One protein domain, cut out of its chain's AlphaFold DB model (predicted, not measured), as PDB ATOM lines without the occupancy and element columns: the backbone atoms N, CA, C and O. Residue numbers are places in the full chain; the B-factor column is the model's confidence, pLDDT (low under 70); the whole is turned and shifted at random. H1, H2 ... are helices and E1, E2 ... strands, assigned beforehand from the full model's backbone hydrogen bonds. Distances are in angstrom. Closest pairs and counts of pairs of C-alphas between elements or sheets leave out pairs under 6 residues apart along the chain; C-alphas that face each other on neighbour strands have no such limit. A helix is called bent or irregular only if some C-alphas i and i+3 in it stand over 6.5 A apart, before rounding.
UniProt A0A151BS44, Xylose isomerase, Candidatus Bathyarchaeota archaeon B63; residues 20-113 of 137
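This is residues 20 to 113 of the 137 residues of the protein "Xylose isomerase" of Candidatus Bathyarchaeota archaeon B63 (UniProt A0A151BS44). Three short parallel strands, E1, E2 and E3, stand side by side as a small wall; H1, H2 and H3 follow one another in an arc past it, each only grazing it. H5 continues from H3 beyond E3, small H4 sits farthest from the middle, and the closing stretch returns beside E3. The 94 printed residues run E1 H1 H2 E2 H3 E3 H4 H5, with sheet order E1 E2 E3; the class is mixed. The whole is compact and rounded, radius of gyration of the C-alphas 12.9 A, spanning 37 by 32 by 26 A.

E1, residues 24 to 26, begins at C-alpha 24 (101.304, 479.721, 18.192). H1 is 27 to 36, 12.9 A, irregular: C-alphas 29 and 32 are 8.4 A apart. H2 is 38 to 47, 14.2 A; E2, 52 to 55; H3, 63 to 73, 15.2 A; E3, 76 to 81, 15.1 A; H4, 84 to 88. H5, 92 to 101, 14.4 A, ends at C-alpha 101 (105.847, 462.182, 24.017).

Between the parallel neighbours E1 and E2, N 25 and O 52 are within hydrogen-bond range at 2.9 A; between the parallel neighbours E2 and E3, N 53 and O 76 are within hydrogen-bond range at 2.8 A. E1, H1 H2, E2 and E2, H3, E3 are strand-helix-strand units, parallel neighbour strands with helices between, both right-handed crossovers. H1 and H2 only just touch, only at the corner, with 3 pairs of C-alphas within 8 A; the closest are Cys 34 and Thr 41, 5.8 A. H2 touches H3, closest C-alphas Ala 46 and Leu 73, 6.3 A. H3 touches H5, closest C-alphas Ala 63 and Phe 98, 5.6 A, a shallow tilt of 31 degrees, the same way. H4 is close to H5 but not clearly touching: the closest C-alphas, Thr 86 and Leu 92, are 5.5 A apart. Every O i to N i+4 pair is within hydrogen-bond range in H2, H3, H4 and H5; in H1, 4 of 6.

The C-alphas farthest apart, Lys 20 and Gly 90, are 38.9 A apart. The printed part has no cut and no long link; no printed residue is under 70 in pLDDT.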
ATOM      1  N   LYS A  20     111.946 487.946  21.943       84.19
ATOM      2  CA  LYS A  20     111.188 487.357  20.841       84.19
ATOM      3  C   LYS A  20     109.922 486.731  21.428       84.19
ATOM      4  O   LYS A  20     110.012 485.873  22.303       84.19
ATOM      5  N   ILE A  21     108.763 487.204  20.979       90.06
ATOM      6  CA  ILE A  21     107.474 486.611  21.326       90.06
ATOM      7  C   ILE A  21     107.236 485.497  20.316       90.06
ATOM      8  O   ILE A  21     107.189 485.758  19.117       90.06
ATOM      9  N   HIS A  22     107.121 484.267  20.803       92.44
ATOM     10  CA  HIS A  22     106.757 483.130  19.970       92.44
ATOM     11  C   HIS A  22     105.239 483.105  19.797       92.44
ATOM     12  O   HIS A  22     104.509 483.219  20.783       92.44
ATOM     13  N   ILE A  23     104.776 482.957  18.557       96.44
ATOM     14  CA  ILE A  23     103.348 482.942  18.226       96.44
ATOM     15  C   ILE A  23     102.940 481.526  17.833       96.44
ATOM     16  O   ILE A  23     103.542 480.930  16.939       96.44
ATOM     17  N   GLY A  24     101.920 481.003  18.510       96.69
ATOM     18  CA  GLY A  24     101.304 479.721  18.192       96.69
ATOM     19  C   GLY A  24      99.886 479.883  17.650       96.69
ATOM     20  O   GLY A  24      99.218 480.872  17.952       96.69
ATOM     21  N   LEU A  25      99.437 478.911  16.855       98.06
ATOM     22  CA  LEU A  25      98.057 478.836  16.380       98.06
ATOM     23  C   LEU A  25      97.265 477.820  17.201       98.06
ATOM     24  O   LEU A  25      97.649 476.657  17.310       98.06
ATOM     25  N   GLN A  26      96.115 478.247  17.709       98.12
ATOM     26  CA  GLN A  26      95.143 477.337  18.289       98.12
ATOM     27  C   GLN A  26      94.361 476.645  17.153       98.12
ATOM     28  O   GLN A  26      93.654 477.301  16.376       98.12
ATOM     29  N   LEU A  27      94.509 475.315  17.047       98.25
ATOM     30  CA  LEU A  27      94.056 474.520  15.896       98.25
ATOM     31  C   LEU A  27      92.536 474.342  15.804       98.25
ATOM     32  O   LEU A  27      92.037 473.986  14.741       98.25
ATOM     33  N   TYR A  28      91.770 474.650  16.853       97.19
ATOM     34  CA  TYR A  28      90.305 474.670  16.774       97.19
ATOM     35  C   TYR A  28      89.815 475.641  15.691       97.19
ATOM     36  O   TYR A  28      88.775 475.398  15.083       97.19
ATOM     37  N   SER A  29      90.573 476.708  15.415       97.12
ATOM     38  CA  SER A  29      90.269 477.683  14.356       97.12
ATOM     39  C   SER A  29      90.248 477.072  12.949       97.12
ATOM     40  O   SER A  29      89.572 477.602  12.074       97.12
ATOM     41  N   VAL A  30      90.972 475.966  12.743       97.56
ATOM     42  CA  VAL A  30      91.122 475.243  11.464       97.56
ATOM     43  C   VAL A  30      90.810 473.747  11.624       97.56
ATOM     44  O   VAL A  30      91.313 472.897  10.891       97.56
ATOM     45  N   ARG A  31      89.976 473.395  12.610       97.50
ATOM     46  CA  ARG A  31      89.688 472.002  13.005       97.50
ATOM     47  C   ARG A  31      89.131 471.147  11.869       97.50
ATOM     48  O   ARG A  31      89.413 469.952  11.812       97.50
ATOM     49  N   GLU A  32      88.347 471.734  10.967       97.81
ATOM     50  CA  GLU A  32      87.811 471.021   9.810       97.81
ATOM     51  C   GLU A  32      88.926 470.629   8.822       97.81
ATOM     52  O   GLU A  32      88.869 469.550   8.232       97.81
ATOM     53  N   ASP A  33      89.968 471.453   8.675       98.19
ATOM     54  CA  ASP A  33      91.153 471.133   7.872       98.19
ATOM     55  C   ASP A  33      92.012 470.065   8.549       98.19
ATOM     56  O   ASP A  33      92.373 469.076   7.906       98.19
ATOM     57  N   CYS A  34      92.228 470.185   9.865       97.69
ATOM     58  CA  CYS A  34      92.905 469.166  10.670       97.69
ATOM     59  C   CYS A  34      92.232 467.791  10.551       97.69
ATOM     60  O   CYS A  34      92.917 466.781  10.397       97.69
ATOM     61  N   ALA A  35      90.896 467.746  10.561       97.19
ATOM     62  CA  ALA A  35      90.138 466.507  10.404       97.19
ATOM     63  C   ALA A  35      90.261 465.884   9.007       97.19
ATOM     64  O   ALA A  35      90.155 464.667   8.874       97.19
ATOM     65  N   ARG A  36      90.476 466.697   7.965       97.88
ATOM     66  CA  ARG A  36      90.659 466.211   6.588       97.88
ATOM     67  C   ARG A  36      92.092 465.778   6.306       97.88
ATOM     68  O   ARG A  36      92.297 464.769   5.637       97.88
ATOM     69  N   ASN A  37      93.067 466.567   6.748       98.00
ATOM     70  CA  ASN A  37      94.486 466.344   6.499       98.00
ATOM     71  C   ASN A  37      95.329 467.090   7.544       98.00
ATOM     72  O   ASN A  37      95.765 468.223   7.318       98.00
ATOM     73  N   MET A  38      95.576 466.447   8.687       97.94
ATOM     74  CA  MET A  38      96.389 467.024   9.760       97.94
ATOM     75  C   MET A  38      97.815 467.389   9.297       97.94
ATOM     76  O   MET A  38      98.195 468.543   9.497       97.94
ATOM     77  N   PRO A  39      98.595 466.509   8.628       98.38
ATOM     78  CA  PRO A  39      99.949 466.848   8.190       98.38
ATOM     79  C   PRO A  39      99.991 468.064   7.262       98.38
ATOM     80  O   PRO A  39     100.774 468.981   7.493       98.38
ATOM     81  N   GLY A  40      99.109 468.111   6.256       98.56
ATOM     82  CA  GLY A  40      99.051 469.238   5.322       98.56
ATOM     83  C   GLY A  40      98.603 470.540   5.988       98.56
ATOM     84  O   GLY A  40      99.078 471.616   5.633       98.56
ATOM     85  N   THR A  41      97.729 470.453   6.994       98.56
ATOM     86  CA  THR A  41      97.319 471.626   7.778       98.56
ATOM     87  C   THR A  41      98.479 472.153   8.618       98.56
ATOM     88  O   THR A  41      98.749 473.351   8.594       98.56
ATOM     89  N   LEU A  42      99.210 471.278   9.315       98.62
ATOM     90  CA  LEU A  42     100.388 471.667  10.098       98.62
ATOM     91  C   LEU A  42     101.486 472.268   9.210       98.62
ATOM     92  O   LEU A  42     102.085 473.277   9.579       98.62
ATOM     93  N   GLU A  43     101.708 471.708   8.021       98.75
ATOM     94  CA  GLU A  43     102.641 472.264   7.037       98.75
ATOM     95  C   GLU A  43     102.227 473.677   6.607       98.75
ATOM     96  O   GLU A  43     103.049 474.596   6.603       98.75
ATOM     97  N   ALA A  44     100.943 473.893   6.306       98.62
ATOM     98  CA  ALA A  44     100.430 475.220   5.975       98.62
ATOM     99  C   ALA A  44     100.627 476.217   7.130       98.62
ATOM    100  O   ALA A  44     101.047 477.349   6.896       98.62
ATOM    101  N   VAL A  45     100.387 475.793   8.376       98.44
ATOM    102  CA  VAL A  45     100.595 476.614   9.580       98.44
ATOM    103  C   VAL A  45     102.068 476.998   9.754       98.44
ATOM    104  O   VAL A  45     102.368 478.170   9.992       98.44
ATOM    105  N   ALA A  46     102.994 476.054   9.572       98.31
ATOM    106  CA  ALA A  46     104.430 476.335   9.599       98.31
ATOM    107  C   ALA A  46     104.835 477.324   8.491       98.31
ATOM    108  O   ALA A  46     105.533 478.304   8.753       98.31
ATOM    109  N   ASN A  47     104.321 477.133   7.272       98.31
ATOM    110  CA  ASN A  47     104.583 478.012   6.128       98.31
ATOM    111  C   ASN A  47     104.037 479.440   6.316       98.31
ATOM    112  O   ASN A  47     104.579 480.384   5.743       98.31
ATOM    113  N   MET A  48     102.996 479.621   7.136       97.94
ATOM    114  CA  MET A  48     102.494 480.945   7.535       97.94
ATOM    115  C   MET A  48     103.399 481.655   8.556       97.94
ATOM    116  O   MET A  48     103.218 482.847   8.802       97.94
ATOM    117  N   GLY A  49     104.382 480.958   9.136       97.31
ATOM    118  CA  GLY A  49     105.354 481.514  10.079       97.31
ATOM    119  C   GLY A  49     104.990 481.345  11.555       97.31
ATOM    120  O   GLY A  49     105.634 481.961  12.407       97.31
ATOM    121  N   TYR A  50     103.985 480.525  11.877       98.12
ATOM    122  CA  TYR A  50     103.723 480.145  13.265       98.12
ATOM    123  C   TYR A  50     104.861 479.273  13.804       98.12
ATOM    124  O   TYR A  50     105.389 478.408  13.110       98.12
ATOM    125  N   GLU A  51     105.231 479.492  15.063       97.62
ATOM    126  CA  GLU A  51     106.319 478.763  15.731       97.62
ATOM    127  C   GLU A  51     105.796 477.621  16.615       97.62
ATOM    128  O   GLU A  51     106.574 476.841  17.171       97.62
ATOM    129  N   GLY A  52     104.476 477.517  16.768       97.25
ATOM    130  CA  GLY A  52     103.861 476.432  17.508       97.25
ATOM    131  C   GLY A  52     102.368 476.281  17.276       97.25
ATOM    132  O   GLY A  52     101.730 477.093  16.604       97.25
ATOM    133  N   VAL A  53     101.820 475.219  17.847       98.31
ATOM    134  CA  VAL A  53     100.410 474.855  17.733       98.31
ATOM    135  C   VAL A  53      99.848 474.447  19.083       98.31
ATOM    136  O   VAL A  53     100.533 473.824  19.893       98.31
ATOM    137  N   GLU A  54      98.593 474.797  19.320       98.38
ATOM    138  CA  GLU A  54      97.808 474.280  20.433       98.38
ATOM    139  C   GLU A  54      96.739 473.336  19.883       98.38
ATOM    140  O   GLU A  54      95.920 473.726  19.043       98.38
ATOM    141  N   PHE A  55      96.780 472.078  20.320       98.12
ATOM    142  CA  PHE A  55      95.930 471.027  19.777       98.12
ATOM    143  C   PHE A  55      94.479 471.160  20.232       98.12
ATOM    144  O   PHE A  55      94.187 471.508  21.373       98.12
ATOM    145  N   ALA A  56      93.568 470.793  19.332       95.25
ATOM    146  CA  ALA A  56      92.137 470.670  19.580       95.25
ATOM    147  C   ALA A  56      91.668 469.273  19.153       95.25
ATOM    148  O   ALA A  56      90.893 469.120  18.212       95.25
ATOM    149  N   GLY A  57      92.198 468.256  19.835       93.25
ATOM    150  CA  GLY A  57      92.115 466.861  19.411       93.25
ATOM    151  C   GLY A  57      93.250 466.457  18.464       93.25
ATOM    152  O   GLY A  57      93.910 467.293  17.846       93.25
ATOM    153  N   TYR A  58      93.480 465.146  18.373       95.94
ATOM    154  CA  TYR A  58      94.618 464.557  17.649       95.94
ATOM    155  C   TYR A  58      94.218 463.839  16.355       95.94
ATOM    156  O   TYR A  58      95.079 463.370  15.622       95.94
ATOM    157  N   HIS A  59      92.916 463.757  16.057       95.00
ATOM    158  CA  HIS A  59      92.373 463.208  14.805       95.00
ATOM    159  C   HIS A  59      92.882 461.798  14.443       95.00
ATOM    160  O   HIS A  59      93.042 461.472  13.272       95.00
ATOM    161  N   GLY A  60      93.121 460.960  15.456       95.06
ATOM    162  CA  GLY A  60      93.561 459.572  15.286       95.06
ATOM    163  C   GLY A  60      95.068 459.379  15.108       95.06
ATOM    164  O   GLY A  60      95.499 458.237  15.001       95.06
ATOM    165  N   TYR A  61      95.860 460.453  15.110       97.25
ATOM    166  CA  TYR A  61      97.316 460.349  15.070       97.25
ATOM    167  C   TYR A  61      97.885 459.987  16.441       97.25
ATOM    168  O   TYR A  61      97.461 460.517  17.473       97.25
ATOM    169  N   SER A  62      98.888 459.115  16.433       97.19
ATOM    170  CA  SER A  62      99.691 458.807  17.612       97.19
ATOM    171  C   SER A  62     100.617 459.970  17.984       97.19
ATOM    172  O   SER A  62     100.951 460.828  17.157       97.19
ATOM    173  N   ALA A  63     101.081 459.982  19.236       96.81
ATOM    174  CA  ALA A  63     102.054 460.970  19.689       96.81
ATOM    175  C   ALA A  63     103.368 460.891  18.892       96.81
ATOM    176  O   ALA A  63     103.970 461.920  18.607       96.81
ATOM    177  N   GLU A  64     103.795 459.694  18.481       96.81
ATOM    178  CA  GLU A  64     105.011 459.500  17.683       96.81
ATOM    179  C   GLU A  64     104.882 460.117  16.283       96.81
ATOM    180  O   GLU A  64     105.758 460.873  15.854       96.81
ATOM    181  N   GLU A  65     103.767 459.864  15.590       97.75
ATOM    182  CA  GLU A  65     103.510 460.439  14.264       97.75
ATOM    183  C   GLU A  65     103.462 461.968  14.319       97.75
ATOM    184  O   GLU A  65     104.103 462.643  13.511       97.75
ATOM    185  N   LEU A  66     102.739 462.521  15.295       98.25
ATOM    186  CA  LEU A  66     102.649 463.967  15.493       98.25
ATOM    187  C   LEU A  66     104.000 464.572  15.878       98.25
ATOM    188  O   LEU A  66     104.380 465.591  15.310       98.25
ATOM    189  N   SER A  67     104.748 463.946  16.789       97.56
ATOM    190  CA  SER A  67     106.081 464.406  17.199       97.56
ATOM    191  C   SER A  67     107.033 464.474  16.003       97.56
ATOM    192  O   SER A  67     107.717 465.481  15.807       97.56
ATOM    193  N   LYS A  68     106.995 463.461  15.128       98.12
ATOM    194  CA  LYS A  68     107.765 463.459  13.882       98.12
ATOM    195  C   LYS A  68     107.358 464.608  12.955       98.12
ATOM    196  O   LYS A  68     108.226 465.349  12.505       98.12
ATOM    197  N   ILE A  69     106.061 464.779  12.684       98.25
ATOM    198  CA  ILE A  69     105.559 465.847  11.799       98.25
ATOM    199  C   ILE A  69     105.951 467.227  12.341       98.25
ATOM    200  O   ILE A  69     106.460 468.066  11.602       98.25
ATOM    201  N   LEU A  70     105.745 467.463  13.637       98.19
ATOM    202  CA  LEU A  70     106.094 468.723  14.289       98.19
ATOM    203  C   LEU A  70     107.600 468.996  14.224       98.19
ATOM    204  O   LEU A  70     108.001 470.118  13.920       98.19
ATOM    205  N   GLY A  71     108.424 467.970  14.462       98.00
ATOM    206  CA  GLY A  71     109.878 468.052  14.354       98.00
ATOM    207  C   GLY A  71     110.345 468.399  12.942       98.00
ATOM    208  O   GLY A  71     111.155 469.313  12.782       98.00
ATOM    209  N   ASP A  72     109.785 467.736  11.927       98.31
ATOM    210  CA  ASP A  72     110.091 467.985  10.511       98.31
ATOM    211  C   ASP A  72     109.717 469.425  10.092       98.31
ATOM    212  O   ASP A  72     110.419 470.046   9.294       98.31
ATOM    213  N   LEU A  73     108.643 469.980  10.666       98.31
ATOM    214  CA  LEU A  73     108.148 471.334  10.387       98.31
ATOM    215  C   LEU A  73     108.742 472.425  11.296       98.31
ATOM    216  O   LEU A  73     108.491 473.611  11.080       98.31
ATOM    217  N   GLY A  74     109.501 472.055  12.331       97.56
ATOM    218  CA  GLY A  74     110.025 472.991  13.330       97.56
ATOM    219  C   GLY A  74     108.957 473.630  14.232       97.56
ATOM    220  O   GLY A  74     109.218 474.668  14.846       97.56
ATOM    221  N   LEU A  75     107.768 473.028  14.325       98.31
ATOM    222  CA  LEU A  75     106.666 473.497  15.164       98.31
ATOM    223  C   LEU A  75     106.805 472.980  16.600       98.31
ATOM    224  O   LEU A  75     107.123 471.817  16.837       98.31
ATOM    225  N   LYS A  76     106.512 473.838  17.582       97.31
ATOM    226  CA  LYS A  76     106.430 473.455  19.001       97.31
ATOM    227  C   LYS A  76     104.992 473.238  19.447       97.31
ATOM    228  O   LYS A  76     104.076 473.867  18.926       97.31
ATOM    229  N   VAL A  77     104.795 472.433  20.485       97.62
ATOM    230  CA  VAL A  77     103.481 472.324  21.127       97.62
ATOM    231  C   VAL A  77     103.328 473.413  22.183       97.62
ATOM    232  O   VAL A  77     104.137 473.522  23.106       97.62
ATOM    233  N   ALA A  78     102.305 474.247  22.018       96.69
ATOM    234  CA  ALA A  78     101.946 475.323  22.936       96.69
ATOM    235  C   ALA A  78     100.934 474.871  24.004       96.69
ATOM    236  O   ALA A  78     100.889 475.456  25.082       96.69
ATOM    237  N   GLY A  79     100.175 473.809  23.725       96.31
ATOM    238  CA  GLY A  79      99.197 473.222  24.633       96.31
ATOM    239  C   GLY A  79      98.328 472.182  23.930       96.31
ATOM    240  O   GLY A  79      98.421 471.994  22.716       96.31
ATOM    241  N   SER A  80      97.454 471.534  24.694       96.62
ATOM    242  CA  SER A  80      96.404 470.659  24.166       96.62
ATOM    243  C   SER A  80      95.101 470.893  24.915       96.62
ATOM    244  O   SER A  80      95.073 470.833  26.145       96.62
ATOM    245  N   HIS A  81      94.016 471.102  24.175       96.31
ATOM    246  CA  HIS A  81      92.669 471.060  24.722       96.31
ATOM    247  C   HIS A  81      92.277 469.620  25.070       96.31
ATOM    248  O   HIS A  81      92.261 468.751  24.197       96.31
ATOM    249  N   VAL A  82      91.908 469.392  26.330       93.19
ATOM    250  CA  VAL A  82      91.379 468.124  26.847       93.19
ATOM    251  C   VAL A  82      90.081 468.369  27.615       93.19
ATOM    252  O   VAL A  82      89.866 469.443  28.175       93.19
ATOM    253  N   GLY A  83      89.184 467.384  27.619       90.94
ATOM    254  CA  GLY A  83      87.946 467.466  28.395       90.94
ATOM    255  C   GLY A  83      88.213 467.361  29.897       90.94
ATOM    256  O   GLY A  83      89.180 466.728  30.317       90.94
ATOM    257  N   ILE A  84      87.332 467.936  30.722       90.81
ATOM    258  CA  ILE A  84      87.449 467.819  32.184       90.81
ATOM    259  C   ILE A  84      87.368 466.359  32.655       90.81
ATOM    260  O   ILE A  84      88.097 465.960  33.559       90.81
ATOM    261  N   GLU A  85      86.558 465.543  31.979       89.62
ATOM    262  CA  GLU A  85      86.401 464.117  32.277       89.62
ATOM    263  C   GLU A  85      87.708 463.342  32.086       89.62
ATOM    264  O   GLU A  85      88.007 462.435  32.856       89.62
ATOM    265  N   THR A  86      88.538 463.737  31.116       89.19
ATOM    266  CA  THR A  86      89.872 463.157  30.917       89.19
ATOM    267  C   THR A  86      90.771 463.408  32.126       89.19
ATOM    268  O   THR A  86      91.539 462.535  32.512       89.19
ATOM    269  N   LEU A  87      90.661 464.587  32.748       89.00
ATOM    270  CA  LEU A  87      91.476 464.947  33.910       89.00
ATOM    271  C   LEU A  87      90.965 464.340  35.219       89.00
ATOM    272  O   LEU A  87      91.750 464.128  36.140       89.00
ATOM    273  N   MET A  88      89.657 464.105  35.323       87.62
ATOM    274  CA  MET A  88      89.018 463.562  36.526       87.62
ATOM    275  C   MET A  88      88.835 462.037  36.487       87.62
ATOM    276  O   MET A  88      88.557 461.432  37.522       87.62
ATOM    277  N   GLY A  89      88.959 461.429  35.308       87.12
ATOM    278  CA  GLY A  89      88.737 460.008  35.063       87.12
ATOM    279  C   GLY A  89      90.015 459.167  35.011       87.12
ATOM    280  O   GLY A  89      91.091 459.585  35.434       87.12
ATOM    281  N   GLY A  90      89.882 457.950  34.475       90.31
ATOM    282  CA  GLY A  90      90.987 456.986  34.347       90.31
ATOM    283  C   GLY A  90      92.003 457.323  33.250       90.31
ATOM    284  O   GLY A  90      93.143 456.877  33.317       90.31
ATOM    285  N   GLU A  91      91.618 458.165  32.292       91.25
ATOM    286  CA  GLU A  91      92.402 458.482  31.089       91.25
ATOM    287  C   GLU A  91      93.532 459.498  31.338       91.25
ATOM    288  O   GLU A  91      94.310 459.806  30.431       91.25
ATOM    289  N   LEU A  92      93.628 460.061  32.549       92.56
ATOM    290  CA  LEU A  92      94.599 461.110  32.869       92.56
ATOM    291  C   LEU A  92      96.037 460.643  32.623       92.56
ATOM    292  O   LEU A  92      96.836 461.393  32.066       92.56
ATOM    293  N   HIS A  93      96.371 459.420  33.038       94.06
ATOM    294  CA  HIS A  93      97.735 458.912  32.927       94.06
ATOM    295  C   HIS A  93      98.159 458.757  31.465       94.06
ATOM    296  O   HIS A  93      99.176 459.320  31.069       94.06
ATOM    297  N   GLU A  94      97.327 458.107  30.651       94.31
ATOM    298  CA  GLU A  94      97.566 457.932  29.215       94.31
ATOM    299  C   GLU A  94      97.636 459.284  28.489       94.31
ATOM    300  O   GLU A  94      98.472 459.500  27.611       94.31
ATOM    301  N   THR A  95      96.809 460.246  28.906       94.25
ATOM    302  CA  THR A  95      96.832 461.610  28.361       94.25
ATOM    303  C   THR A  95      98.136 462.334  28.688       94.25
ATOM    304  O   THR A  95      98.660 463.057  27.834       94.25
ATOM    305  N   ILE A  96      98.667 462.162  29.903       95.50
ATOM    306  CA  ILE A  96      99.971 462.712  30.292       95.50
ATOM    307  C   ILE A  96     101.066 462.082  29.436       95.50
ATOM    308  O   ILE A  96     101.804 462.827  28.799       95.50
ATOM    309  N   GLU A  97     101.125 460.753  29.342       96.25
ATOM    310  CA  GLU A  97     102.146 460.047  28.555       96.25
ATOM    311  C   GLU A  97     102.129 460.471  27.080       96.25
ATOM    312  O   GLU A  97     103.170 460.783  26.495       96.25
ATOM    313  N   PHE A  98     100.934 460.579  26.490       96.75
ATOM    314  CA  PHE A  98     100.760 461.066  25.124       96.75
ATOM    315  C   PHE A  98     101.325 462.482  24.950       96.75
ATOM    316  O   PHE A  98     102.034 462.774  23.985       96.75
ATOM    317  N   ASN A  99     101.023 463.387  25.885       96.56
ATOM    318  CA  ASN A  99     101.462 464.777  25.801       96.56
ATOM    319  C   ASN A  99     102.955 464.945  26.125       96.56
ATOM    320  O   ASN A  99     103.605 465.793  25.514       96.56
ATOM    321  N   GLU A 100     103.523 464.116  26.998       96.19
ATOM    322  CA  GLU A 100     104.965 464.067  27.253       96.19
ATOM    323  C   GLU A 100     105.741 463.632  26.008       96.19
ATOM    324  O   GLU A 100     106.735 464.269  25.656       96.19
ATOM    325  N   ALA A 101     105.251 462.622  25.280       94.81
ATOM    326  CA  ALA A 101     105.847 462.182  24.017       94.81
ATOM    327  C   ALA A 101     105.824 463.273  22.922       94.81
ATOM    328  O   ALA A 101     106.706 463.319  22.061       94.81
ATOM    329  N   LEU A 102     104.860 464.198  22.988       94.19
ATOM    330  CA  LEU A 102     104.797 465.393  22.139       94.19
ATOM    331  C   LEU A 102     105.668 466.560  22.626       94.19
ATOM    332  O   LEU A 102     105.759 467.589  21.952       94.19
ATOM    333  N   GLY A 103     106.267 466.453  23.813       93.50
ATOM    334  CA  GLY A 103     106.941 467.569  24.475       93.50
ATOM    335  C   GLY A 103     105.985 468.678  24.933       93.50
ATOM    336  O   GLY A 103     106.424 469.805  25.181       93.50
ATOM    337  N   ASN A 104     104.686 468.386  25.041       96.06
ATOM    338  CA  ASN A 104     103.696 469.317  25.558       96.06
ATOM    339  C   ASN A 104     103.745 469.370  27.091       96.06
ATOM    340  O   ASN A 104     103.815 468.346  27.762       96.06
ATOM    341  N   ARG A 105     103.647 470.575  27.655       94.25
ATOM    342  CA  ARG A 105     103.606 470.796  29.111       94.25
ATOM    343  C   ARG A 105     102.256 471.276  29.633       94.25
ATOM    344  O   ARG A 105     102.111 471.438  30.842       94.25
ATOM    345  N   TYR A 106     101.303 471.560  28.748       95.69
ATOM    346  CA  TYR A 106     100.059 472.228  29.116       95.69
ATOM    347  C   TYR A 106      98.846 471.438  28.624       95.69
ATOM    348  O   TYR A 106      98.599 471.328  27.422       95.69
ATOM    349  N   LEU A 107      98.074 470.916  29.576       95.31
ATOM    350  CA  LEU A 107      96.722 470.410  29.354       95.31
ATOM    351  C   LEU A 107      95.734 471.518  29.721       95.31
ATOM    352  O   LEU A 107      95.802 472.076  30.816       95.31
ATOM    353  N   ILE A 108      94.849 471.860  28.794       95.50
ATOM    354  CA  ILE A 108      93.949 473.010  28.890       95.50
ATOM    355  C   ILE A 108      92.517 472.496  28.797       95.50
ATOM    356  O   ILE A 108      92.180 471.773  27.866       95.50
ATOM    357  N   VAL A 109      91.662 472.883  29.742       94.25
ATOM    358  CA  VAL A 109      90.227 472.581  29.683       94.25
ATOM    359  C   VAL A 109      89.510 473.783  29.066       94.25
ATOM    360  O   VAL A 109      89.414 474.819  29.726       94.25
ATOM    361  N   PRO A 110      89.015 473.692  27.816       89.56
ATOM    362  CA  PRO A 110      88.458 474.846  27.107       89.56
ATOM    363  C   PRO A 110      87.048 475.228  27.571       89.56
ATOM    364  O   PRO A 110      86.540 476.288  27.212       89.56
ATOM    365  N   GLY A 111      86.403 474.366  28.355       88.31
ATOM    366  CA  GLY A 111      85.083 474.597  28.915       88.31
ATOM    367  C   GLY A 111      84.761 473.558  29.980       88.31
ATOM    368  O   GLY A 111      85.161 472.399  29.868       88.31
ATOM    369  N   LEU A 112      84.048 473.991  31.016       87.19
ATOM    370  CA  LEU A 112      83.501 473.104  32.037       87.19
ATOM    371  C   LEU A 112      82.011 472.850  31.753       87.19
ATOM    372  O   LEU A 112      81.355 473.718  31.171       87.19
ATOM    373  N   PRO A 113      81.468 471.692  32.160       83.19
ATOM    374  CA  PRO A 113      80.029 471.450  32.186       83.19
ATOM    375  C   PRO A 113      79.304 472.509  33.024       83.19
ATOM    376  O   PRO A 113      79.851 473.006  34.015       83.19
TER     377      PRO A 113